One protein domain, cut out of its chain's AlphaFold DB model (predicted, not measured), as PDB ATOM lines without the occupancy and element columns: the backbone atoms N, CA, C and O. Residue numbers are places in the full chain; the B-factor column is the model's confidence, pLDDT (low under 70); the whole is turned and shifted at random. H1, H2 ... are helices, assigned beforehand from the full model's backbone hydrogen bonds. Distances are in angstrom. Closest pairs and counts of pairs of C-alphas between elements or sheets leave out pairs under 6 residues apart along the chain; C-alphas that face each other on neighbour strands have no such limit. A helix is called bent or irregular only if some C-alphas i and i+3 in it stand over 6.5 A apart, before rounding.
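AT A GLANCE: This is residues 104 to 173 of the 186 residues of an uncharacterized protein of Tigriopus californicus (UniProt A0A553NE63). Three helices gather loosely at one end: H1 and the kinked H2 run opposite ways with a gap between them, and the first part of H3 packs on both. H3 then leads away from this cluster, and beyond it the separate helix H4 extends the model at the far end, where residues 162 to 168 stick out free. The printed part has 70 residues with four named helices, in the order H1, H2, H3, H4 along the chain, and no named strand; its class is all helix. The whole is loose, with a radius of gyration of the C-alphas of 15.3 A, and elongated, with spans of 44 by 27 by 24 A.

IN THESE COORDINATES: The printed part begins at Leu 104, and residues 104 to 109 come before the first named helix. H1 takes residues 110 to 120 and is 15.6 A from first to last C-alpha; it begins with C-alpha 110 at (-22.291, 2.297, -21.661). H2, residues 123 to 140, is the longest helix by residues and measures 22.0 A. It has a kink of 69 degrees near residue 130 and is irregular: C-alphas 128 and 131 are 7.8 A apart, where about 5 A would be found in a regular helix, and its line is a rough one. H3 takes residues 147 to 159 and measures 18.5 A, from C-alpha 147 at (-16.347, 2.526, -24.125) to C-alpha 159 at (-12.927, -9.587, -37.630). H4, residues 163 to 173, measures 15.0 A and ends with C-alpha 173 at (-9.997, -22.203, -52.427).

HOW THE PARTS SIT: H1 and H2 are close but not clearly touching, with 1 pair of C-alphas within 8 A. Their closest C-alphas, those of Val 118 and Leu 126, are 7.7 A apart. Their lines stand at a shallow tilt of 15 degrees, and they run opposite ways. H1 and H3 touch, and H3 does so with residues 147 to 151 alone; the closest C-alphas, those of Tyr 114 and Tyr 148, are 4.8 A apart. These two run the same way at a steep tilt of 48 degrees. H2 and H3 form a helical hairpin, in which H2 touches H3 with residues 132 to 140 alone. The closest C-alphas here are those of Cys 136 and Pro 147, 5.9 A apart, and the two helices run opposite ways at a steep tilt of 44 degrees. H4 is apart from H1, from H2 and from H3, which comes before it in the chain. In H1, H3 and H4 every backbone O i to N i+4 pair is within hydrogen-bond range, while in H2 12 of 14 are.

THE WHOLE: The two C-alphas farthest apart are those of Ser 143 and Tyr 173, 46.5 A from each other, and the first and last printed C-alphas, of Leu 104 and Tyr 173, are 42.0 A apart. The printed part has no cut. The links from H1 to H2, with 2 residues, and from H3 to H4, with 3 residues, are tight; the link from H2 to H3, with 6 residues, is short but not tight, and no link is long. Residues 162 to 168, of which 163 to 168 belong to H4, stand free. The mean pLDDT of the printed part is 83.3. The model's confidence is low, under 70, at 10 residues: 139 to 145, of which 139 and 140 belong to H2, and 161 to 163, of which 163 belongs to H4.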
ATOM      1  N   LEU A 104     -33.563  -5.866 -23.021       89.88
ATOM      2  CA  LEU A 104     -34.477  -6.551 -22.096       89.88
ATOM      3  C   LEU A 104     -34.183  -6.211 -20.628       89.88
ATOM      4  O   LEU A 104     -35.101  -6.020 -19.831       89.88
ATOM      5  N   ALA A 105     -32.902  -6.093 -20.292       87.69
ATOM      6  CA  ALA A 105     -32.408  -5.745 -18.968       87.69
ATOM      7  C   ALA A 105     -32.489  -4.236 -18.650       87.69
ATOM      8  O   ALA A 105     -32.154  -3.832 -17.538       87.69
ATOM      9  N   LYS A 106     -32.939  -3.407 -19.607       88.38
ATOM     10  CA  LYS A 106     -33.004  -1.935 -19.520       88.38
ATOM     11  C   LYS A 106     -31.662  -1.279 -19.167       88.38
ATOM     12  O   LYS A 106     -31.626  -0.227 -18.533       88.38
ATOM     13  N   ILE A 107     -30.556  -1.878 -19.606       88.81
ATOM     14  CA  ILE A 107     -29.214  -1.335 -19.386       88.81
ATOM     15  C   ILE A 107     -28.924  -0.311 -20.476       88.81
ATOM     16  O   ILE A 107     -28.668  -0.646 -21.635       88.81
ATOM     17  N   THR A 108     -28.966   0.959 -20.098       85.44
ATOM     18  CA  THR A 108     -28.699   2.095 -20.988       85.44
ATOM     19  C   THR A 108     -27.257   2.579 -20.864       85.44
ATOM     20  O   THR A 108     -26.674   2.979 -21.871       85.44
ATOM     21  N   THR A 109     -26.663   2.455 -19.673       88.44
ATOM     22  CA  THR A 109     -25.299   2.890 -19.354       88.44
ATOM     23  C   THR A 109     -24.241   2.103 -20.125       88.44
ATOM     24  O   THR A 109     -24.156   0.879 -20.034       88.44
ATOM     25  N   GLU A 110     -23.399   2.826 -20.856       88.94
ATOM     26  CA  GLU A 110     -22.291   2.297 -21.661       88.94
ATOM     27  C   GLU A 110     -21.269   1.489 -20.848       88.94
ATOM     28  O   GLU A 110     -20.948   0.362 -21.221       88.94
ATOM     29  N   SER A 111     -20.810   2.023 -19.709       87.62
ATOM     30  CA  SER A 111     -19.865   1.330 -18.815       87.62
ATOM     31  C   SER A 111     -20.416  -0.024 -18.358       87.62
ATOM     32  O   SER A 111     -19.731  -1.041 -18.447       87.62
ATOM     33  N   THR A 112     -21.689  -0.084 -17.955       89.00
ATOM     34  CA  THR A 112     -22.308  -1.337 -17.509       89.00
ATOM     35  C   THR A 112     -22.380  -2.366 -18.639       89.00
ATOM     36  O   THR A 112     -22.074  -3.536 -18.413       89.00
ATOM     37  N   LYS A 113     -22.715  -1.951 -19.872       90.94
ATOM     38  CA  LYS A 113     -22.682  -2.841 -21.050       90.94
ATOM     39  C   LYS A 113     -21.279  -3.386 -21.292       90.94
ATOM     40  O   LYS A 113     -21.129  -4.588 -21.492       90.94
ATOM     41  N   TYR A 114     -20.268  -2.519 -21.242       91.81
ATOM     42  CA  TYR A 114     -18.873  -2.905 -21.426       91.81
ATOM     43  C   TYR A 114     -18.445  -3.966 -20.406       91.81
ATOM     44  O   TYR A 114     -18.010  -5.046 -20.798       91.81
ATOM     45  N   HIS A 115     -18.679  -3.737 -19.112       90.44
ATOM     46  CA  HIS A 115     -18.322  -4.711 -18.079       90.44
ATOM     47  C   HIS A 115     -19.072  -6.041 -18.224       90.44
ATOM     48  O   HIS A 115     -18.491  -7.099 -17.994       90.44
ATOM     49  N   HIS A 116     -20.335  -6.019 -18.657       91.62
ATOM     50  CA  HIS A 116     -21.065  -7.252 -18.950       91.62
ATOM     51  C   HIS A 116     -20.468  -8.033 -20.128       91.62
ATOM     52  O   HIS A 116     -20.415  -9.259 -20.067       91.62
ATOM     53  N   ILE A 117     -20.020  -7.348 -21.183       92.06
ATOM     54  CA  ILE A 117     -19.350  -7.981 -22.326       92.06
ATOM     55  C   ILE A 117     -18.022  -8.598 -21.903       92.06
ATOM     56  O   ILE A 117     -17.796  -9.768 -22.193       92.06
ATOM     57  N   VAL A 118     -17.181  -7.851 -21.185       90.94
ATOM     58  CA  VAL A 118     -15.877  -8.340 -20.711       90.94
ATOM     59  C   VAL A 118     -16.055  -9.556 -19.798       90.94
ATOM     60  O   VAL A 118     -15.337 -10.538 -19.945       90.94
ATOM     61  N   ALA A 119     -17.067  -9.550 -18.924       89.75
ATOM     62  CA  ALA A 119     -17.385 -10.686 -18.056       89.75
ATOM     63  C   ALA A 119     -17.923 -11.926 -18.798       89.75
ATOM     64  O   ALA A 119     -17.955 -13.013 -18.220       89.75
ATOM     65  N   ALA A 120     -18.388 -11.776 -20.042       89.88
ATOM     66  CA  ALA A 120     -18.912 -12.872 -20.856       89.88
ATOM     67  C   ALA A 120     -17.850 -13.535 -21.755       89.88
ATOM     68  O   ALA A 120     -18.136 -14.581 -22.343       89.88
ATOM     69  N   LEU A 121     -16.662 -12.935 -21.887       90.25
ATOM     70  CA  LEU A 121     -15.533 -13.496 -22.635       90.25
ATOM     71  C   LEU A 121     -14.824 -14.573 -21.800       90.25
ATOM     72  O   LEU A 121     -14.696 -14.427 -20.583       90.25
ATOM     73  N   GLU A 122     -14.367 -15.658 -22.436       89.62
ATOM     74  CA  GLU A 122     -13.528 -16.648 -21.758       89.62
ATOM     75  C   GLU A 122     -12.066 -16.150 -21.722       89.62
ATOM     76  O   GLU A 122     -11.698 -15.137 -22.326       89.62
ATOM     77  N   VAL A 123     -11.219 -16.824 -20.938       88.62
ATOM     78  CA  VAL A 123      -9.837 -16.374 -20.675       88.62
ATOM     79  C   VAL A 123      -9.009 -16.288 -21.964       88.62
ATOM     80  O   VAL A 123      -8.181 -15.393 -22.107       88.62
ATOM     81  N   GLU A 124      -9.260 -17.190 -22.912       87.75
ATOM     82  CA  GLU A 124      -8.557 -17.244 -24.197       87.75
ATOM     83  C   GLU A 124      -8.862 -16.013 -25.065       87.75
ATOM     84  O   GLU A 124      -7.967 -15.441 -25.689       87.75
ATOM     85  N   GLU A 125     -10.116 -15.553 -25.092       87.75
ATOM     86  CA  GLU A 125     -10.480 -14.350 -25.838       87.75
ATOM     87  C   GLU A 125     -10.061 -13.066 -25.133       87.75
ATOM     88  O   GLU A 125      -9.732 -12.090 -25.810       87.75
ATOM     89  N   LEU A 126     -10.028 -13.059 -23.798       89.12
ATOM     90  CA  LEU A 126      -9.480 -11.936 -23.038       89.12
ATOM     91  C   LEU A 126      -8.005 -11.705 -23.373       89.12
ATOM     92  O   LEU A 126      -7.616 -10.563 -23.598       89.12
ATOM     93  N   ASP A 127      -7.205 -12.768 -23.489       89.75
ATOM     94  CA  ASP A 127      -5.799 -12.654 -23.890       89.75
ATOM     95  C   ASP A 127      -5.664 -12.099 -25.318       89.75
ATOM     96  O   ASP A 127      -4.908 -11.156 -25.571       89.75
ATOM     97  N   ARG A 128      -6.497 -12.588 -26.247       87.00
ATOM     98  CA  ARG A 128      -6.534 -12.109 -27.637       87.00
ATOM     99  C   ARG A 128      -6.901 -10.628 -27.757       87.00
ATOM    100  O   ARG A 128      -6.385  -9.940 -28.639       87.00
ATOM    101  N   PHE A 129      -7.819 -10.147 -26.923       89.06
ATOM    102  CA  PHE A 129      -8.304  -8.765 -26.948       89.06
ATOM    103  C   PHE A 129      -7.657  -7.868 -25.885       89.06
ATOM    104  O   PHE A 129      -8.058  -6.713 -25.771       89.06
ATOM    105  N   SER A 130      -6.637  -8.350 -25.167       89.88
ATOM    106  CA  SER A 130      -5.934  -7.637 -24.086       89.88
ATOM    107  C   SER A 130      -5.547  -6.205 -24.468       89.88
ATOM    108  O   SER A 130      -5.970  -5.254 -23.820       89.88
ATOM    109  N   SER A 131      -4.858  -6.035 -25.600       88.56
ATOM    110  CA  SER A 131      -4.478  -4.716 -26.139       88.56
ATOM    111  C   SER A 131      -5.660  -3.767 -26.396       88.56
ATOM    112  O   SER A 131      -5.540  -2.552 -26.228       88.56
ATOM    113  N   ILE A 132      -6.817  -4.301 -26.801       88.25
ATOM    114  CA  ILE A 132      -8.034  -3.515 -27.046       88.25
ATOM    115  C   ILE A 132      -8.661  -3.118 -25.709       88.25
ATOM    116  O   ILE A 132      -9.036  -1.962 -25.545       88.25
ATOM    117  N   ILE A 133      -8.742  -4.058 -24.763       89.25
ATOM    118  CA  ILE A 133      -9.283  -3.841 -23.415       89.25
ATOM    119  C   ILE A 133      -8.471  -2.764 -22.691       89.25
ATOM    120  O   ILE A 133      -9.053  -1.799 -22.214       89.25
ATOM    121  N   GLU A 134      -7.139  -2.854 -22.708       87.62
ATOM    122  CA  GLU A 134      -6.261  -1.833 -22.127       87.62
ATOM    123  C   GLU A 134      -6.508  -0.456 -22.748       87.62
ATOM    124  O   GLU A 134      -6.650   0.535 -22.036       87.62
ATOM    125  N   THR A 135      -6.607  -0.373 -24.077       85.06
ATOM    126  CA  THR A 135      -6.892   0.900 -24.756       85.06
ATOM    127  C   THR A 135      -8.245   1.469 -24.319       85.06
ATOM    128  O   THR A 135      -8.333   2.648 -23.986       85.06
ATOM    129  N   CYS A 136      -9.287   0.635 -24.269       82.12
ATOM    130  CA  CYS A 136     -10.624   1.053 -23.860       82.12
ATOM    131  C   CYS A 136     -10.688   1.461 -22.382       82.12
ATOM    132  O   CYS A 136     -11.352   2.445 -22.074       82.12
ATOM    133  N   ASP A 137      -9.988   0.766 -21.485       82.00
ATOM    134  CA  ASP A 137      -9.964   1.082 -20.053       82.00
ATOM    135  C   ASP A 137      -9.292   2.441 -19.785       82.00
ATOM    136  O   ASP A 137      -9.806   3.231 -18.999       82.00
ATOM    137  N   ASN A 138      -8.213   2.779 -20.502       77.25
ATOM    138  CA  ASN A 138      -7.577   4.105 -20.408       77.25
ATOM    139  C   ASN A 138      -8.480   5.243 -20.938       77.25
ATOM    140  O   ASN A 138      -8.367   6.399 -20.519       77.25
ATOM    141  N   GLU A 139      -9.386   4.935 -21.870       69.88
ATOM    142  CA  GLU A 139     -10.358   5.895 -22.403       69.88
ATOM    143  C   GLU A 139     -11.546   6.137 -21.458       69.88
ATOM    144  O   GLU A 139     -12.162   7.204 -21.540       69.88
ATOM    145  N   VAL A 140     -11.848   5.207 -20.539       63.28
ATOM    146  CA  VAL A 140     -12.924   5.363 -19.537       63.28
ATOM    147  C   VAL A 140     -12.683   6.589 -18.650       63.28
ATOM    148  O   VAL A 140     -13.635   7.295 -18.314       63.28
ATOM    149  N   ASP A 141     -11.421   6.905 -18.355       58.75
ATOM    150  CA  ASP A 141     -11.040   8.082 -17.565       58.75
ATOM    151  C   ASP A 141     -11.046   9.383 -18.393       58.75
ATOM    152  O   ASP A 141     -11.086  10.490 -17.852       58.75
ATOM    153  N   SER A 142     -11.048   9.264 -19.725       57.50
ATOM    154  CA  SER A 142     -10.809  10.355 -20.671       57.50
ATOM    155  C   SER A 142     -12.078  10.766 -21.429       57.50
ATOM    156  O   SER A 142     -12.089  10.773 -22.651       57.50
ATOM    157  N   SER A 143     -13.151  11.147 -20.721       54.09
ATOM    158  CA  SER A 143     -14.315  11.947 -21.194       54.09
ATOM    159  C   SER A 143     -15.122  11.472 -22.425       54.09
ATOM    160  O   SER A 143     -16.180  12.035 -22.722       54.09
ATOM    161  N   SER A 144     -14.680  10.454 -23.148       59.88
ATOM    162  CA  SER A 144     -15.368   9.816 -24.260       59.88
ATOM    163  C   SER A 144     -16.275   8.759 -23.649       59.88
ATOM    164  O   SER A 144     -15.884   7.610 -23.474       59.88
ATOM    165  N   GLY A 145     -17.481   9.157 -23.245       69.12
ATOM    166  CA  GLY A 145     -18.430   8.300 -22.528       69.12
ATOM    167  C   GLY A 145     -18.988   7.124 -23.336       69.12
ATOM    168  O   GLY A 145     -20.147   6.774 -23.120       69.12
ATOM    169  N   GLN A 146     -18.229   6.565 -24.288       84.88
ATOM    170  CA  GLN A 146     -18.648   5.511 -25.207       84.88
ATOM    171  C   GLN A 146     -17.703   4.268 -25.270       84.88
ATOM    172  O   GLN A 146     -17.331   3.839 -26.369       84.88
ATOM    173  N   PRO A 147     -17.280   3.664 -24.136       88.06
ATOM    174  CA  PRO A 147     -16.347   2.526 -24.125       88.06
ATOM    175  C   PRO A 147     -16.878   1.278 -24.850       88.06
ATOM    176  O   PRO A 147     -16.121   0.572 -25.517       88.06
ATOM    177  N   TYR A 148     -18.185   1.007 -24.774       90.50
ATOM    178  CA  TYR A 148     -18.779  -0.168 -25.419       90.50
ATOM    179  C   TYR A 148     -18.724  -0.046 -26.945       90.50
ATOM    180  O   TYR A 148     -18.377  -1.000 -27.647       90.50
ATOM    181  N   THR A 149     -19.046   1.141 -27.460       91.06
ATOM    182  CA  THR A 149     -19.046   1.414 -28.899       91.06
ATOM    183  C   THR A 149     -17.636   1.316 -29.481       91.06
ATOM    184  O   THR A 149     -17.450   0.695 -30.533       91.06
ATOM    185  N   ASN A 150     -16.632   1.843 -28.775       90.75
ATOM    186  CA  ASN A 150     -15.230   1.732 -29.178       90.75
ATOM    187  C   ASN A 150     -14.790   0.264 -29.215       90.75
ATOM    188  O   ASN A 150     -14.341  -0.213 -30.262       90.75
ATOM    189  N   PHE A 151     -15.036  -0.494 -28.143       91.00
ATOM    190  CA  PHE A 151     -14.715  -1.921 -28.092       91.00
ATOM    191  C   PHE A 151     -15.366  -2.706 -29.242       91.00
ATOM    192  O   PHE A 151     -14.686  -3.420 -29.985       91.00
ATOM    193  N   LYS A 152     -16.678  -2.527 -29.457       91.44
ATOM    194  CA  LYS A 152     -17.422  -3.187 -30.542       91.44
ATOM    195  C   LYS A 152     -16.807  -2.881 -31.909       91.44
ATOM    196  O   LYS A 152     -16.608  -3.794 -32.710       91.44
ATOM    197  N   ASN A 153     -16.481  -1.619 -32.178       90.56
ATOM    198  CA  ASN A 153     -15.886  -1.207 -33.448       90.56
ATOM    199  C   ASN A 153     -14.509  -1.835 -33.667       90.56
ATOM    200  O   ASN A 153     -14.227  -2.310 -34.768       90.56
ATOM    201  N   HIS A 154     -13.674  -1.891 -32.631       89.06
ATOM    202  CA  HIS A 154     -12.360  -2.520 -32.702       89.06
ATOM    203  C   HIS A 154     -12.460  -4.027 -32.961       89.06
ATOM    204  O   HIS A 154     -11.801  -4.532 -33.872       89.06
ATOM    205  N   VAL A 155     -13.335  -4.738 -32.241       88.88
ATOM    206  CA  VAL A 155     -13.542  -6.182 -32.445       88.88
ATOM    207  C   VAL A 155     -14.087  -6.469 -33.844       88.88
ATOM    208  O   VAL A 155     -13.588  -7.354 -34.537       88.88
ATOM    209  N   LEU A 156     -15.080  -5.703 -34.305       88.44
ATOM    210  CA  LEU A 156     -15.637  -5.880 -35.647       88.44
ATOM    211  C   LEU A 156     -14.623  -5.535 -36.738       88.44
ATOM    212  O   LEU A 156     -14.586  -6.217 -37.758       88.44
ATOM    213  N   LYS A 157     -13.779  -4.521 -36.535       87.62
ATOM    214  CA  LYS A 157     -12.695  -4.177 -37.462       87.62
ATOM    215  C   LYS A 157     -11.649  -5.286 -37.539       87.62
ATOM    216  O   LYS A 157     -11.212  -5.610 -38.634       87.62
ATOM    217  N   ALA A 158     -11.286  -5.883 -36.406       83.69
ATOM    218  CA  ALA A 158     -10.361  -7.012 -36.364       83.69
ATOM    219  C   ALA A 158     -10.936  -8.271 -37.038       83.69
ATOM    220  O   ALA A 158     -10.180  -9.114 -37.513       83.69
ATOM    221  N   PHE A 159     -12.265  -8.412 -37.067       79.38
ATOM    222  CA  PHE A 159     -12.927  -9.587 -37.630       79.38
ATOM    223  C   PHE A 159     -13.334  -9.449 -39.102       79.38
ATOM    224  O   PHE A 159     -13.374 -10.441 -39.830       79.38
ATOM    225  N   LYS A 160     -13.677  -8.240 -39.555       79.38
ATOM    226  CA  LYS A 160     -14.066  -7.996 -40.945       79.38
ATOM    227  C   LYS A 160     -12.847  -8.168 -41.851       79.38
ATOM    228  O   LYS A 160     -12.092  -7.224 -42.055       79.38
ATOM    229  N   LYS A 161     -12.707  -9.362 -42.435       65.94
ATOM    230  CA  LYS A 161     -11.881  -9.556 -43.629       65.94
ATOM    231  C   LYS A 161     -12.346  -8.586 -44.707       65.94
ATOM    232  O   LYS A 161     -13.554  -8.408 -44.904       65.94
ATOM    233  N   SER A 162     -11.408  -7.942 -45.387       64.25
ATOM    234  CA  SER A 162     -11.774  -7.069 -46.500       64.25
ATOM    235  C   SER A 162     -12.401  -7.903 -47.624       64.25
ATOM    236  O   SER A 162     -12.134  -9.096 -47.761       64.25
ATOM    237  N   TYR A 163     -13.250  -7.291 -48.454       63.12
ATOM    238  CA  TYR A 163     -13.812  -7.972 -49.630       63.12
ATOM    239  C   TYR A 163     -12.717  -8.591 -50.515       63.12
ATOM    240  O   TYR A 163     -12.914  -9.667 -51.071       63.12
ATOM    241  N   ILE A 164     -11.555  -7.933 -50.600       72.62
ATOM    242  CA  ILE A 164     -10.394  -8.417 -51.349       72.62
ATOM    243  C   ILE A 164      -9.823  -9.684 -50.710       72.62
ATOM    244  O   ILE A 164      -9.624 -10.657 -51.419       72.62
ATOM    245  N   GLU A 165      -9.669  -9.733 -49.389       77.88
ATOM    246  CA  GLU A 165      -9.197 -10.939 -48.690       77.88
ATOM    247  C   GLU A 165     -10.181 -12.107 -48.824       77.88
ATOM    248  O   GLU A 165      -9.774 -13.245 -49.021       77.88
ATOM    249  N   LEU A 166     -11.491 -11.839 -48.771       79.06
ATOM    250  CA  LEU A 166     -12.513 -12.862 -49.020       79.06
ATOM    251  C   LEU A 166     -12.482 -13.364 -50.468       79.06
ATOM    252  O   LEU A 166     -12.721 -14.545 -50.725       79.06
ATOM    253  N   PHE A 167     -12.215 -12.471 -51.420       79.62
ATOM    254  CA  PHE A 167     -12.083 -12.810 -52.830       79.62
ATOM    255  C   PHE A 167     -10.806 -13.609 -53.101       79.62
ATOM    256  O   PHE A 167     -10.866 -14.609 -53.809       79.62
ATOM    257  N   GLU A 168      -9.682 -13.224 -52.501       84.06
ATOM    258  CA  GLU A 168      -8.415 -13.954 -52.559       84.06
ATOM    259  C   GLU A 168      -8.538 -15.334 -51.911       84.06
ATOM    260  O   GLU A 168      -8.143 -16.315 -52.531       84.06
ATOM    261  N   ASP A 169      -9.184 -15.446 -50.747       81.06
ATOM    262  CA  ASP A 169      -9.507 -16.730 -50.114       81.06
ATOM    263  C   ASP A 169     -10.400 -17.591 -51.022       81.06
ATOM    264  O   ASP A 169     -10.183 -18.795 -51.163       81.06
ATOM    265  N   CYS A 170     -11.400 -16.985 -51.671       80.75
ATOM    266  CA  CYS A 170     -12.280 -17.679 -52.610       80.75
ATOM    267  C   CYS A 170     -11.507 -18.179 -53.838       80.75
ATOM    268  O   CYS A 170     -11.680 -19.328 -54.248       80.75
ATOM    269  N   ILE A 171     -10.623 -17.352 -54.405       82.69
ATOM    270  CA  ILE A 171      -9.743 -17.737 -55.513       82.69
ATOM    271  C   ILE A 171      -8.786 -18.841 -55.068       82.69
ATOM    272  O   ILE A 171      -8.662 -19.836 -55.774       82.69
ATOM    273  N   ALA A 172      -8.149 -18.713 -53.907       81.94
ATOM    274  CA  ALA A 172      -7.225 -19.702 -53.366       81.94
ATOM    275  C   ALA A 172      -7.923 -21.044 -53.101       81.94
ATOM    276  O   ALA A 172      -7.382 -22.099 -53.429       81.94
ATOM    277  N   TYR A 173      -9.158 -21.017 -52.595       77.88
ATOM    278  CA  TYR A 173      -9.997 -22.203 -52.427       77.88
ATOM    279  C   TYR A 173     -10.394 -22.826 -53.774       77.88
ATOM    280  O   TYR A 173     -10.358 -24.045 -53.934       77.88
TER     281      TYR A 173